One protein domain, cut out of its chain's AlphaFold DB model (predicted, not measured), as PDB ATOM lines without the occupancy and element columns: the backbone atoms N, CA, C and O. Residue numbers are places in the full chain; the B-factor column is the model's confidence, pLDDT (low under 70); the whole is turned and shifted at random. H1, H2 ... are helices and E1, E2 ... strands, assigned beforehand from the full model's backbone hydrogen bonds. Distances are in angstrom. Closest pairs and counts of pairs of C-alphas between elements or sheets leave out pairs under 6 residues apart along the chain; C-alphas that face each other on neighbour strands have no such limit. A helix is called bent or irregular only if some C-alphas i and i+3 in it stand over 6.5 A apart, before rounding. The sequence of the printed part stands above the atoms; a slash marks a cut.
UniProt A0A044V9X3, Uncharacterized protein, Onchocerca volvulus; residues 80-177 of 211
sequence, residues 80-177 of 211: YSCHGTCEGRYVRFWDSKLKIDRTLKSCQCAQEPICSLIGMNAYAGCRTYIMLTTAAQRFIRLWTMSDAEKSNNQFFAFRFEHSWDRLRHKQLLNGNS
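This is residues 80 to 177 of the 211 residues of an uncharacterized protein of Onchocerca volvulus (UniProt A0A044V9X3). A long two-stranded hairpin, E1 and E2, runs along one side of a loose group of four helices and sets the longest dimension. H2 lies near the middle, the longest helix, H4, stands about perpendicular to it, and H3 and H4 form a narrow V whose turn, residues 154 to 159, sticks out, while H1 and the short strand E3 lie toward the other end. The printed part has 98 residues with four named helices and three named strands in the order E1, E2, H1, E3, H2, H3, H4; the sheet is E1 - E2, antiparallel, and the class is mixed, helices and strands. The whole is compact, with a radius of gyration of the C-alphas of 14.3 A and spans of 37 by 28 by 25 A.

Find C-alpha 85 at (-3.867, 185.963, 37.888); from there E1, residues 85 to 91, runs 18.5 A, and E2, residues 104 to 110, returns over 17.8 A. H1 is residues 114 to 117, and E3 is residues 125 to 128. Look next for C-alpha 134 at (8.628, 171.062, 53.773), where H2, residues 134 to 143, begins its 14.1 A. H3 is residues 147 to 155, 12.6 A long. H4, residues 157 to 174, runs 25.5 A to C-alpha 174 at (-6.017, 169.207, 61.838); it is irregular, with C-alphas 159 and 162 7.2 A apart.

Start at the hairpin of E1 and E2, antiparallel at 157 degrees, where N 89 and O 106 are 2.7 A apart and N 110 and O 85 2.8 A, within hydrogen-bond range. Beyond these strands, residues 94 to 95 pair with residues 100 to 101, antiparallel. The closest C-alphas of E1 and H1 are those of Glu 87 and Ile 114, 7.9 A. H1 and H2 are close but not clearly touching, with C-alphas of Leu 117 and Ala 136 closest at 7.2 A. H2 and H4 only just touch, with 3 pairs of C-alphas within 8 A, by residues 165 to 169 of H4 alone; Arg 141 and Arg 168 have the closest C-alphas, 6.2 A, and the lines are about perpendicular at 75 degrees. H3 and H4 are close but not clearly touching, with the C-alphas of Asn 153 and Glu 161 closest at 6.5 A; they run opposite ways at a shallow tilt of 33 degrees, only just short of steep. E3 pairs with no named strand and is apart from H2. In H2 and H3 every O i to N i+4 pair is within hydrogen-bond range; H4 has 11 of 14, and H1 is too short for such a pair.

Look for the two C-alphas farthest apart, those of His 83 and Lys 97, at 41.0 A. The printed part has no cut. The link E1 to E2, 12 residues, is long. Mean pLDDT of the printed part is 81.1, and residues 152 to 161 are under 70.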
ATOM      1  N   TYR A  80     -10.410 189.006  35.474       84.02
ATOM      2  CA  TYR A  80     -10.331 190.263  34.718       84.02
ATOM      3  C   TYR A  80     -10.064 191.496  35.588       84.02
ATOM      4  O   TYR A  80      -9.745 192.554  35.055       84.02
ATOM      5  N   SER A  81     -10.218 191.379  36.911       85.03
ATOM      6  CA  SER A  81      -9.896 192.459  37.846       85.03
ATOM      7  C   SER A  81      -8.402 192.559  38.157       85.03
ATOM      8  O   SER A  81      -8.010 193.524  38.797       85.03
ATOM      9  N   CYS A  82      -7.593 191.574  37.754       80.55
ATOM     10  CA  CYS A  82      -6.147 191.605  37.937       80.55
ATOM     11  C   CYS A  82      -5.467 191.804  36.583       80.55
ATOM     12  O   CYS A  82      -5.780 191.099  35.623       80.55
ATOM     13  N   HIS A  83      -4.430 192.637  36.519       78.53
ATOM     14  CA  HIS A  83      -3.475 192.647  35.396       78.53
ATOM     15  C   HIS A  83      -2.578 191.379  35.349       78.53
ATOM     16  O   HIS A  83      -1.401 191.439  34.995       78.53
ATOM     17  N   GLY A  84      -3.111 190.223  35.751       76.34
ATOM     18  CA  GLY A  84      -2.389 188.980  36.003       76.34
ATOM     19  C   GLY A  84      -3.347 187.847  36.377       76.34
ATOM     20  O   GLY A  84      -4.383 187.676  35.741       76.34
ATOM     21  N   THR A  85      -3.017 187.070  37.415       81.35
ATOM     22  CA  THR A  85      -3.867 185.963  37.888       81.35
ATOM     23  C   THR A  85      -4.655 186.385  39.128       81.35
ATOM     24  O   THR A  85      -4.073 186.896  40.081       81.35
ATOM     25  N   CYS A  86      -5.964 186.128  39.158       84.62
ATOM     26  CA  CYS A  86      -6.745 186.178  40.397       84.62
ATOM     27  C   CYS A  86      -6.812 184.779  41.011       84.62
ATOM     28  O   CYS A  86      -7.423 183.875  40.436       84.62
ATOM     29  N   GLU A  87      -6.184 184.587  42.167       82.27
ATOM     30  CA  GLU A  87      -6.142 183.297  42.845       82.27
ATOM     31  C   GLU A  87      -7.234 183.194  43.913       82.27
ATOM     32  O   GLU A  87      -7.278 183.987  44.858       82.27
ATOM     33  N   GLY A  88      -8.082 182.173  43.791       82.08
ATOM     34  CA  GLY A  88      -9.026 181.793  44.833       82.08
ATOM     35  C   GLY A  88      -8.351 181.014  45.953       82.08
ATOM     36  O   GLY A  88      -7.704 179.994  45.736       82.08
ATOM     37  N   ARG A  89      -8.551 181.481  47.180       81.11
ATOM     38  CA  ARG A  89      -8.075 180.858  48.408       81.11
ATOM     39  C   ARG A  89      -9.240 180.217  49.127       81.11
ATOM     40  O   ARG A  89     -10.221 180.880  49.458       81.11
ATOM     41  N   TYR A  90      -9.090 178.939  49.431       83.99
ATOM     42  CA  TYR A  90      -9.965 178.217  50.339       83.99
ATOM     43  C   TYR A  90      -9.103 177.642  51.452       83.99
ATOM     44  O   TYR A  90      -8.299 176.740  51.215       83.99
ATOM     45  N   VAL A  91      -9.240 178.175  52.664       82.96
ATOM     46  CA  VAL A  91      -8.432 177.731  53.801       82.96
ATOM     47  C   VAL A  91      -9.345 177.339  54.942       82.96
ATOM     48  O   VAL A  91     -10.073 178.168  55.479       82.96
ATOM     49  N   ARG A  92      -9.295 176.066  55.330       82.91
ATOM     50  CA  ARG A  92     -10.076 175.538  56.448       82.91
ATOM     51  C   ARG A  92      -9.272 175.631  57.739       82.91
ATOM     52  O   ARG A  92      -8.224 175.002  57.870       82.91
ATOM     53  N   PHE A  93      -9.792 176.366  58.717       81.20
ATOM     54  CA  PHE A  93      -9.186 176.481  60.041       81.20
ATOM     55  C   PHE A  93     -10.112 175.893  61.098       81.20
ATOM     56  O   PHE A  93     -11.129 176.485  61.440       81.20
ATOM     57  N   TRP A  94      -9.736 174.757  61.677       80.10
ATOM     58  CA  TRP A  94     -10.456 174.216  62.826       80.10
ATOM     59  C   TRP A  94      -9.985 174.882  64.122       80.10
ATOM     60  O   TRP A  94      -8.797 174.827  64.458       80.10
ATOM     61  N   ASP A  95     -10.901 175.509  64.860       80.04
ATOM     62  CA  ASP A  95     -10.633 175.965  66.223       80.04
ATOM     63  C   ASP A  95     -10.981 174.857  67.222       80.04
ATOM     64  O   ASP A  95     -12.148 174.558  67.478       80.04
ATOM     65  N   SER A  96      -9.959 174.236  67.811       80.61
ATOM     66  CA  SER A  96     -10.149 173.120  68.739       80.61
ATOM     67  C   SER A  96     -10.742 173.527  70.089       80.61
ATOM     68  O   SER A  96     -11.335 172.665  70.747       80.61
ATOM     69  N   LYS A  97     -10.581 174.794  70.498       84.43
ATOM     70  CA  LYS A  97     -11.063 175.325  71.780       84.43
ATOM     71  C   LYS A  97     -12.537 175.695  71.681       84.43
ATOM     72  O   LYS A  97     -13.312 175.317  72.549       84.43
ATOM     73  N   LEU A  98     -12.905 176.401  70.615       87.67
ATOM     74  CA  LEU A  98     -14.280 176.838  70.369       87.67
ATOM     75  C   LEU A  98     -15.129 175.777  69.653       87.67
ATOM     76  O   LEU A  98     -16.342 175.926  69.599       87.67
ATOM     77  N   LYS A  99     -14.512 174.710  69.122       83.83
ATOM     78  CA  LYS A  99     -15.172 173.659  68.322       83.83
ATOM     79  C   LYS A  99     -15.891 174.212  67.085       83.83
ATOM     80  O   LYS A  99     -16.939 173.704  66.698       83.83
ATOM     81  N   ILE A 100     -15.313 175.235  66.455       85.34
ATOM     82  CA  ILE A 100     -15.876 175.888  65.265       85.34
ATOM     83  C   ILE A 100     -14.953 175.748  64.054       85.34
ATOM     84  O   ILE A 100     -13.723 175.747  64.174       85.34
ATOM     85  N   ASP A 101     -15.562 175.682  62.874       83.14
ATOM     86  CA  ASP A 101     -14.871 175.813  61.595       83.14
ATOM     87  C   ASP A 101     -14.783 177.300  61.218       83.14
ATOM     88  O   ASP A 101     -15.796 177.970  61.038       83.14
ATOM     89  N   ARG A 102     -13.559 177.821  61.113       82.98
ATOM     90  CA  ARG A 102     -13.252 179.187  60.669       82.98
ATOM     91  C   ARG A 102     -12.748 179.197  59.229       82.98
ATOM     92  O   ARG A 102     -11.770 179.874  58.920       82.98
ATOM     93  N   THR A 103     -13.349 178.387  58.365       85.61
ATOM     94  CA  THR A 103     -13.010 178.368  56.941       85.61
ATOM     95  C   THR A 103     -13.109 179.771  56.350       85.61
ATOM     96  O   THR A 103     -14.131 180.442  56.478       85.61
ATOM     97  N   LEU A 104     -12.042 180.191  55.676       84.54
ATOM     98  CA  LEU A 104     -11.953 181.464  54.981       84.54
ATOM     99  C   LEU A 104     -11.891 181.218  53.475       84.54
ATOM    100  O   LEU A 104     -11.103 180.399  52.994       84.54
ATOM    101  N   LYS A 105     -12.721 181.963  52.744       87.37
ATOM    102  CA  LYS A 105     -12.685 182.060  51.290       87.37
ATOM    103  C   LYS A 105     -12.285 183.474  50.908       87.37
ATOM    104  O   LYS A 105     -12.957 184.416  51.324       87.37
ATOM    105  N   SER A 106     -11.217 183.628  50.140       86.14
ATOM    106  CA  SER A 106     -10.764 184.943  49.686       86.14
ATOM    107  C   SER A 106     -10.193 184.872  48.278       86.14
ATOM    108  O   SER A 106      -9.782 183.803  47.848       86.14
ATOM    109  N   CYS A 107     -10.119 185.995  47.575       86.25
ATOM    110  CA  CYS A 107      -9.398 186.098  46.305       86.25
ATOM    111  C   CYS A 107      -8.206 187.041  46.448       86.25
ATOM    112  O   CYS A 107      -8.267 187.985  47.233       86.25
ATOM    113  N   GLN A 108      -7.134 186.798  45.699       84.00
ATOM    114  CA  GLN A 108      -5.978 187.690  45.677       84.00
ATOM    115  C   GLN A 108      -5.365 187.778  44.284       84.00
ATOM    116  O   GLN A 108      -5.098 186.749  43.662       84.00
ATOM    117  N   CYS A 109      -5.084 188.999  43.823       85.11
ATOM    118  CA  CYS A 109      -4.268 189.201  42.633       85.11
ATOM    119  C   CYS A 109      -2.821 188.783  42.914       85.11
ATOM    120  O   CYS A 109      -2.160 189.302  43.821       85.11
ATOM    121  N   ALA A 110      -2.333 187.840  42.119       80.36
ATOM    122  CA  ALA A 110      -0.980 187.325  42.186       80.36
ATOM    123  C   ALA A 110      -0.344 187.358  40.795       80.36
ATOM    124  O   ALA A 110      -0.970 187.024  39.785       80.36
ATOM    125  N   GLN A 111       0.925 187.754  40.752       79.04
ATOM    126  CA  GLN A 111       1.708 187.692  39.521       79.04
ATOM    127  C   GLN A 111       2.071 186.243  39.167       79.04
ATOM    128  O   GLN A 111       2.008 185.856  38.005       79.04
ATOM    129  N   GLU A 112       2.386 185.434  40.180       78.04
ATOM    130  CA  GLU A 112       2.687 184.009  40.045       78.04
ATOM    131  C   GLU A 112       1.665 183.183  40.842       78.04
ATOM    132  O   GLU A 112       1.465 183.457  42.030       78.04
ATOM    133  N   PRO A 113       1.002 182.184  40.227       77.92
ATOM    134  CA  PRO A 113       0.023 181.356  40.922       77.92
ATOM    135  C   PRO A 113       0.699 180.471  41.972       77.92
ATOM    136  O   PRO A 113       1.792 179.958  41.740       77.92
ATOM    137  N   ILE A 114       0.013 180.170  43.079       80.88
ATOM    138  CA  ILE A 114       0.537 179.266  44.120       80.88
ATOM    139  C   ILE A 114       1.103 177.952  43.580       80.88
ATOM    140  O   ILE A 114       2.068 177.421  44.121       80.88
ATOM    141  N   CYS A 115       0.511 177.447  42.499       81.21
ATOM    142  CA  CYS A 115       0.853 176.187  41.863       81.21
ATOM    143  C   CYS A 115       2.318 176.134  41.433       81.21
ATOM    144  O   CYS A 115       2.998 175.156  41.753       81.21
ATOM    145  N   SER A 116       2.835 177.200  40.810       80.57
ATOM    146  CA  SER A 116       4.251 177.257  40.428       80.57
ATOM    147  C   SER A 116       5.160 177.218  41.659       80.57
ATOM    148  O   SER A 116       6.186 176.542  41.642       80.57
ATOM    149  N   LEU A 117       4.747 177.862  42.754       79.22
ATOM    150  CA  LEU A 117       5.528 177.983  43.987       79.22
ATOM    151  C   LEU A 117       5.562 176.693  44.817       79.22
ATOM    152  O   LEU A 117       6.589 176.359  45.405       79.22
ATOM    153  N   ILE A 118       4.456 175.945  44.869       82.64
ATOM    154  CA  ILE A 118       4.377 174.681  45.624       82.64
ATOM    155  C   ILE A 118       4.811 173.456  44.803       82.64
ATOM    156  O   ILE A 118       4.700 172.326  45.286       82.64
ATOM    157  N   GLY A 119       5.305 173.659  43.577       78.15
ATOM    158  CA  GLY A 119       5.746 172.581  42.687       78.15
ATOM    159  C   GLY A 119       4.591 171.724  42.157       78.15
ATOM    160  O   GLY A 119       4.749 170.521  41.943       78.15
ATOM    161  N   MET A 120       3.411 172.321  41.989       82.03
ATOM    162  CA  MET A 120       2.251 171.688  41.371       82.03
ATOM    163  C   MET A 120       2.062 172.244  39.961       82.03
ATOM    164  O   MET A 120       2.024 173.451  39.748       82.03
ATOM    165  N   ASN A 121       1.908 171.365  38.972       80.76
ATOM    166  CA  ASN A 121       1.503 171.823  37.648       80.76
ATOM    167  C   ASN A 121       0.028 172.280  37.666       80.76
ATOM    168  O   ASN A 121      -0.743 171.935  38.564       80.76
ATOM    169  N   ALA A 122      -0.363 173.053  36.655       72.81
ATOM    170  CA  ALA A 122      -1.698 173.632  36.503       72.81
ATOM    171  C   ALA A 122      -2.863 172.614  36.453       72.81
ATOM    172  O   ALA A 122      -4.022 172.994  36.606       72.81
ATOM    173  N   TYR A 123      -2.545 171.330  36.264       73.15
ATOM    174  CA  TYR A 123      -3.485 170.213  36.152       73.15
ATOM    175  C   TYR A 123      -3.279 169.164  37.254       73.15
ATOM    176  O   TYR A 123      -3.810 168.060  37.173       73.15
ATOM    177  N   ALA A 124      -2.507 169.482  38.300       78.95
ATOM    178  CA  ALA A 124      -2.119 168.524  39.333       78.95
ATOM    179  C   ALA A 124      -3.279 168.128  40.265       78.95
ATOM    180  O   ALA A 124      -3.088 167.304  41.162       78.95
ATOM    181  N   GLY A 125      -4.462 168.729  40.091       83.49
ATOM    182  CA  GLY A 125      -5.615 168.521  40.953       83.49
ATOM    183  C   GLY A 125      -5.363 169.074  42.353       83.49
ATOM    184  O   GLY A 125      -4.797 170.154  42.515       83.49
ATOM    185  N   CYS A 126      -5.786 168.333  43.377       86.46
ATOM    186  CA  CYS A 126      -5.681 168.746  44.773       86.46
ATOM    187  C   CYS A 126      -4.651 167.916  45.542       86.46
ATOM    188  O   CYS A 126      -4.691 166.687  45.503       86.46
ATOM    189  N   ARG A 127      -3.797 168.577  46.329       88.18
ATOM    190  CA  ARG A 127      -2.907 167.924  47.301       88.18
ATOM    191  C   ARG A 127      -3.259 168.348  48.716       88.18
ATOM    192  O   ARG A 127      -3.546 169.514  48.976       88.18
ATOM    193  N   THR A 128      -3.249 167.398  49.644       89.76
ATOM    194  CA  THR A 128      -3.375 167.715  51.070       89.76
ATOM    195  C   THR A 128      -2.097 168.387  51.558       89.76
ATOM    196  O   THR A 128      -1.008 168.135  51.042       89.76
ATOM    197  N   TYR A 129      -2.215 169.222  52.588       91.25
ATOM    198  CA  TYR A 129      -1.086 169.926  53.194       91.25
ATOM    199  C   TYR A 129       0.083 168.990  53.562       91.25
ATOM    200  O   TYR A 129       1.239 169.327  53.325       91.25
ATOM    201  N   ILE A 130      -0.217 167.785  54.066       92.12
ATOM    202  CA  ILE A 130       0.787 166.770  54.432       92.12
ATOM    203  C   ILE A 130       1.587 166.229  53.240       92.12
ATOM    204  O   ILE A 130       2.713 165.785  53.425       92.12
ATOM    205  N   MET A 131       1.024 166.266  52.028       91.69
ATOM    206  CA  MET A 131       1.680 165.782  50.807       91.69
ATOM    207  C   MET A 131       2.593 166.834  50.171       91.69
ATOM    208  O   MET A 131       3.280 166.547  49.191       91.69
ATOM    209  N   LEU A 132       2.582 168.066  50.683       89.76
ATOM    210  CA  LEU A 132       3.467 169.126  50.219       89.76
ATOM    211  C   LEU A 132       4.870 168.949  50.809       89.76
ATOM    212  O   LEU A 132       5.026 168.494  51.943       89.76
ATOM    213  N   THR A 133       5.891 169.371  50.060       90.94
ATOM    214  CA  THR A 133       7.277 169.414  50.553       90.94
ATOM    215  C   THR A 133       7.397 170.355  51.754       90.94
ATOM    216  O   THR A 133       6.607 171.287  51.901       90.94
ATOM    217  N   THR A 134       8.413 170.186  52.602       91.62
ATOM    218  CA  THR A 134       8.628 171.062  53.773       91.62
ATOM    219  C   THR A 134       8.717 172.545  53.393       91.62
ATOM    220  O   THR A 134       8.181 173.403  54.098       91.62
ATOM    221  N   ALA A 135       9.354 172.850  52.256       90.15
ATOM    222  CA  ALA A 135       9.435 174.204  51.719       90.15
ATOM    223  C   ALA A 135       8.050 174.738  51.317       90.15
ATOM    224  O   ALA A 135       7.667 175.821  51.757       90.15
ATOM    225  N   ALA A 136       7.266 173.949  50.576       89.65
ATOM    226  CA  ALA A 136       5.903 174.307  50.193       89.65
ATOM    227  C   ALA A 136       4.981 174.452  51.415       89.65
ATOM    228  O   ALA A 136       4.205 175.397  51.497       89.65
ATOM    229  N   GLN A 137       5.101 173.586  52.424       92.48
ATOM    230  CA  GLN A 137       4.349 173.721  53.672       92.48
ATOM    231  C   GLN A 137       4.677 175.028  54.396       92.48
ATOM    232  O   GLN A 137       3.771 175.703  54.882       92.48
ATOM    233  N   ARG A 138       5.963 175.395  54.488       90.68
ATOM    234  CA  ARG A 138       6.385 176.675  55.081       90.68
ATOM    235  C   ARG A 138       5.808 177.850  54.305       90.68
ATOM    236  O   ARG A 138       5.275 178.778  54.907       90.68
ATOM    237  N   PHE A 139       5.876 177.769  52.985       88.25
ATOM    238  CA  PHE A 139       5.300 178.758  52.099       88.25
ATOM    239  C   PHE A 139       3.790 178.933  52.337       88.25
ATOM    240  O   PHE A 139       3.342 180.042  52.614       88.25
ATOM    241  N   ILE A 140       3.020 177.842  52.338       89.00
ATOM    242  CA  ILE A 140       1.577 177.855  52.608       89.00
ATOM    243  C   ILE A 140       1.257 178.516  53.954       89.00
ATOM    244  O   ILE A 140       0.295 179.277  54.052       89.00
ATOM    245  N   ARG A 141       2.043 178.262  55.007       89.61
ATOM    246  CA  ARG A 141       1.804 178.884  56.320       89.61
ATOM    247  C   ARG A 141       1.927 180.401  56.279       89.61
ATOM    248  O   ARG A 141       1.104 181.066  56.895       89.61
ATOM    249  N   LEU A 142       2.895 180.928  55.531       85.32
ATOM    250  CA  LEU A 142       3.056 182.369  55.312       85.32
ATOM    251  C   LEU A 142       1.961 182.924  54.395       85.32
ATOM    252  O   LEU A 142       1.375 183.965  54.672       85.32
ATOM    253  N   TRP A 143       1.655 182.206  53.316       83.06
ATOM    254  CA  TRP A 143       0.649 182.593  52.329       83.06
ATOM    255  C   TRP A 143      -0.767 182.659  52.923       83.06
ATOM    256  O   TRP A 143      -1.526 183.566  52.587       83.06
ATOM    257  N   THR A 144      -1.100 181.758  53.853       84.89
ATOM    258  CA  THR A 144      -2.387 181.730  54.580       84.89
ATOM    259  C   THR A 144      -2.491 182.746  55.722       84.89
ATOM    260  O   THR A 144      -3.520 182.781  56.399       84.89
ATOM    261  N   MET A 145      -1.465 183.567  55.966       81.43
ATOM    262  CA  MET A 145      -1.553 184.620  56.976       81.43
ATOM    263  C   MET A 145      -2.490 185.741  56.529       81.43
ATOM    264  O   MET A 145      -2.381 186.237  55.404       81.43
ATOM    265  N   SER A 146      -3.347 186.192  57.441       76.31
ATOM    266  CA  SER A 146      -4.095 187.437  57.242       76.31
ATOM    267  C   SER A 146      -3.170 188.650  57.358       76.31
ATOM    268  O   SER A 146      -2.106 188.579  57.977       76.31
ATOM    269  N   ASP A 147      -3.578 189.792  56.812       75.93
ATOM    270  CA  ASP A 147      -2.763 191.009  56.894       75.93
ATOM    271  C   ASP A 147      -2.601 191.503  58.338       75.93
ATOM    272  O   ASP A 147      -1.529 191.976  58.712       75.93
ATOM    273  N   ALA A 148      -3.605 191.274  59.191       77.02
ATOM    274  CA  ALA A 148      -3.515 191.527  60.630       77.02
ATOM    275  C   ALA A 148      -2.477 190.628  61.332       77.02
ATOM    276  O   ALA A 148      -1.786 191.056  62.255       77.02
ATOM    277  N   GLU A 149      -2.332 189.372  60.906       76.71
ATOM    278  CA  GLU A 149      -1.287 188.483  61.430       76.71
ATOM    279  C   GLU A 149       0.099 188.876  60.911       76.71
ATOM    280  O   GLU A 149       1.077 188.807  61.658       76.71
ATOM    281  N   LYS A 150       0.193 189.315  59.648       75.60
ATOM    282  CA  LYS A 150       1.449 189.814  59.067       75.60
ATOM    283  C   LYS A 150       1.935 191.061  59.798       75.60
ATOM    284  O   LYS A 150       3.107 191.105  60.167       75.60
ATOM    285  N   SER A 151       1.058 192.034  60.048       72.61
ATOM    286  CA  SER A 151       1.423 193.269  60.750       72.61
ATOM    287  C   SER A 151       1.852 192.992  62.194       72.61
ATOM    288  O   SER A 151       2.918 193.444  62.611       72.61
ATOM    289  N   ASN A 152       1.119 192.153  62.933       69.97
ATOM    290  CA  ASN A 152       1.507 191.745  64.288       69.97
ATOM    291  C   ASN A 152       2.877 191.049  64.326       69.97
ATOM    292  O   ASN A 152       3.676 191.288  65.235       69.97
ATOM    293  N   ASN A 153       3.187 190.226  63.322       64.01
ATOM    294  CA  ASN A 153       4.497 189.589  63.215       64.01
ATOM    295  C   ASN A 153       5.619 190.576  62.866       64.01
ATOM    296  O   ASN A 153       6.745 190.350  63.296       64.01
ATOM    297  N   GLN A 154       5.352 191.673  62.149       65.21
ATOM    298  CA  GLN A 154       6.361 192.719  61.930       65.21
ATOM    299  C   GLN A 154       6.722 193.429  63.242       65.21
ATOM    300  O   GLN A 154       7.905 193.603  63.535       65.21
ATOM    301  N   PHE A 155       5.725 193.772  64.066       56.31
ATOM    302  CA  PHE A 155       5.959 194.445  65.350       56.31
ATOM    303  C   PHE A 155       6.643 193.548  66.391       56.31
ATOM    304  O   PHE A 155       7.396 194.046  67.226       56.31
ATOM    305  N   PHE A 156       6.435 192.228  66.329       51.27
ATOM    306  CA  PHE A 156       6.997 191.289  67.306       51.27
ATOM    307  C   PHE A 156       7.813 190.139  66.695       51.27
ATOM    308  O   PHE A 156       7.832 189.024  67.239       51.27
ATOM    309  N   ALA A 157       8.525 190.425  65.600       55.39
ATOM    310  CA  ALA A 157       9.264 189.456  64.786       55.39
ATOM    311  C   ALA A 157      10.110 188.471  65.610       55.39
ATOM    312  O   ALA A 157      10.088 187.273  65.362       55.39
ATOM    313  N   PHE A 158      10.790 188.936  66.661       52.43
ATOM    314  CA  PHE A 158      11.734 188.090  67.395       52.43
ATOM    315  C   PHE A 158      11.103 187.049  68.331       52.43
ATOM    316  O   PHE A 158      11.729 186.022  68.588       52.43
ATOM    317  N   ARG A 159       9.902 187.283  68.884       53.26
ATOM    318  CA  ARG A 159       9.332 186.384  69.915       53.26
ATOM    319  C   ARG A 159       8.193 185.510  69.414       53.26
ATOM    320  O   ARG A 159       8.061 184.382  69.883       53.26
ATOM    321  N   PHE A 160       7.387 185.994  68.473       52.62
ATOM    322  CA  PHE A 160       6.156 185.296  68.095       52.62
ATOM    323  C   PHE A 160       6.257 184.489  66.801       52.62
ATOM    324  O   PHE A 160       5.393 183.630  66.600       52.62
ATOM    325  N   GLU A 161       7.314 184.674  65.996       59.82
ATOM    326  CA  GLU A 161       7.507 183.983  64.708       59.82
ATOM    327  C   GLU A 161       7.320 182.462  64.846       59.82
ATOM    328  O   GLU A 161       6.530 181.849  64.128       59.82
ATOM    329  N   HIS A 162       7.936 181.860  65.867       70.32
ATOM    330  CA  HIS A 162       7.860 180.418  66.099       70.32
ATOM    331  C   HIS A 162       6.503 179.945  66.636       70.32
ATOM    332  O   HIS A 162       6.089 178.817  66.366       70.32
ATOM    333  N   SER A 163       5.812 180.770  67.428       80.24
ATOM    334  CA  SER A 163       4.542 180.376  68.052       80.24
ATOM    335  C   SER A 163       3.405 180.330  67.032       80.24
ATOM    336  O   SER A 163       2.663 179.344  66.984       80.24
ATOM    337  N   TRP A 164       3.329 181.341  66.161       80.28
ATOM    338  CA  TRP A 164       2.331 181.419  65.100       80.28
ATOM    339  C   TRP A 164       2.567 180.371  64.027       80.28
ATOM    340  O   TRP A 164       1.616 179.696  63.636       80.28
ATOM    341  N   ASP A 165       3.820 180.168  63.606       85.69
ATOM    342  CA  ASP A 165       4.153 179.144  62.613       85.69
ATOM    343  C   ASP A 165       3.711 177.750  63.083       85.69
ATOM    344  O   ASP A 165       3.023 177.026  62.358       85.69
ATOM    345  N   ARG A 166       4.002 177.402  64.346       88.42
ATOM    346  CA  ARG A 166       3.578 176.131  64.955       88.42
ATOM    347  C   ARG A 166       2.061 176.012  65.070       88.42
ATOM    348  O   ARG A 166       1.514 174.939  64.805       88.42
ATOM    349  N   LEU A 167       1.378 177.082  65.479       86.36
ATOM    350  CA  LEU A 167      -0.081 177.094  65.577       86.36
ATOM    351  C   LEU A 167      -0.717 176.887  64.198       86.36
ATOM    352  O   LEU A 167      -1.568 176.009  64.044       86.36
ATOM    353  N   ARG A 168      -0.257 177.633  63.190       86.36
ATOM    354  CA  ARG A 168      -0.740 177.529  61.812       86.36
ATOM    355  C   ARG A 168      -0.476 176.145  61.232       86.36
ATOM    356  O   ARG A 168      -1.372 175.559  60.632       86.36
ATOM    357  N   HIS A 169       0.709 175.586  61.471       91.40
ATOM    358  CA  HIS A 169       1.048 174.224  61.061       91.40
ATOM    359  C   HIS A 169       0.037 173.205  61.608       91.40
ATOM    360  O   HIS A 169      -0.525 172.421  60.843       91.40
ATOM    361  N   LYS A 170      -0.267 173.265  62.912       90.14
ATOM    362  CA  LYS A 170      -1.268 172.388  63.545       90.14
ATOM    363  C   LYS A 170      -2.674 172.599  62.986       90.14
ATOM    364  O   LYS A 170      -3.394 171.626  62.791       90.14
ATOM    365  N   GLN A 171      -3.073 173.842  62.727       88.92
ATOM    366  CA  GLN A 171      -4.388 174.141  62.156       88.92
ATOM    367  C   GLN A 171      -4.551 173.553  60.752       88.92
ATOM    368  O   GLN A 171      -5.589 172.964  60.468       88.92
ATOM    369  N   LEU A 172      -3.531 173.666  59.898       89.63
ATOM    370  CA  LEU A 172      -3.576 173.131  58.535       89.63
ATOM    371  C   LEU A 172      -3.605 171.597  58.517       89.63
ATOM    372  O   LEU A 172      -4.357 171.016  57.730       89.63
ATOM    373  N   LEU A 173      -2.848 170.952  59.416       90.08
ATOM    374  CA  LEU A 173      -2.889 169.502  59.630       90.08
ATOM    375  C   LEU A 173      -4.272 169.043  60.109       90.08
ATOM    376  O   LEU A 173      -4.912 168.220  59.460       90.08
ATOM    377  N   ASN A 174      -4.755 169.612  61.214       87.82
ATOM    378  CA  ASN A 174      -6.017 169.207  61.838       87.82
ATOM    379  C   ASN A 174      -7.241 169.577  60.989       87.82
ATOM    380  O   ASN A 174      -8.279 168.930  61.084       87.82
ATOM    381  N   GLY A 175      -7.127 170.617  60.162       83.83
ATOM    382  CA  GLY A 175      -8.172 171.045  59.240       83.83
ATOM    383  C   GLY A 175      -8.300 170.173  57.989       83.83
ATOM    384  O   GLY A 175      -9.213 170.422  57.208       83.83
ATOM    385  N   ASN A 176      -7.411 169.188  57.773       85.60
ATOM    386  CA  ASN A 176      -7.304 168.426  56.521       85.60
ATOM    387  C   ASN A 176      -7.253 169.353  55.290       85.60
ATOM    388  O   ASN A 176      -7.982 169.173  54.310       85.60
ATOM    389  N   SER A 177      -6.429 170.402  55.378       87.08
ATOM    390  CA  SER A 177      -6.369 171.438  54.344       87.08
ATOM    391  C   SER A 177      -5.876 170.857  53.019       87.08
ATOM    392  O   SER A 177      -4.889 170.114  52.988       87.08
TER     393      SER A 177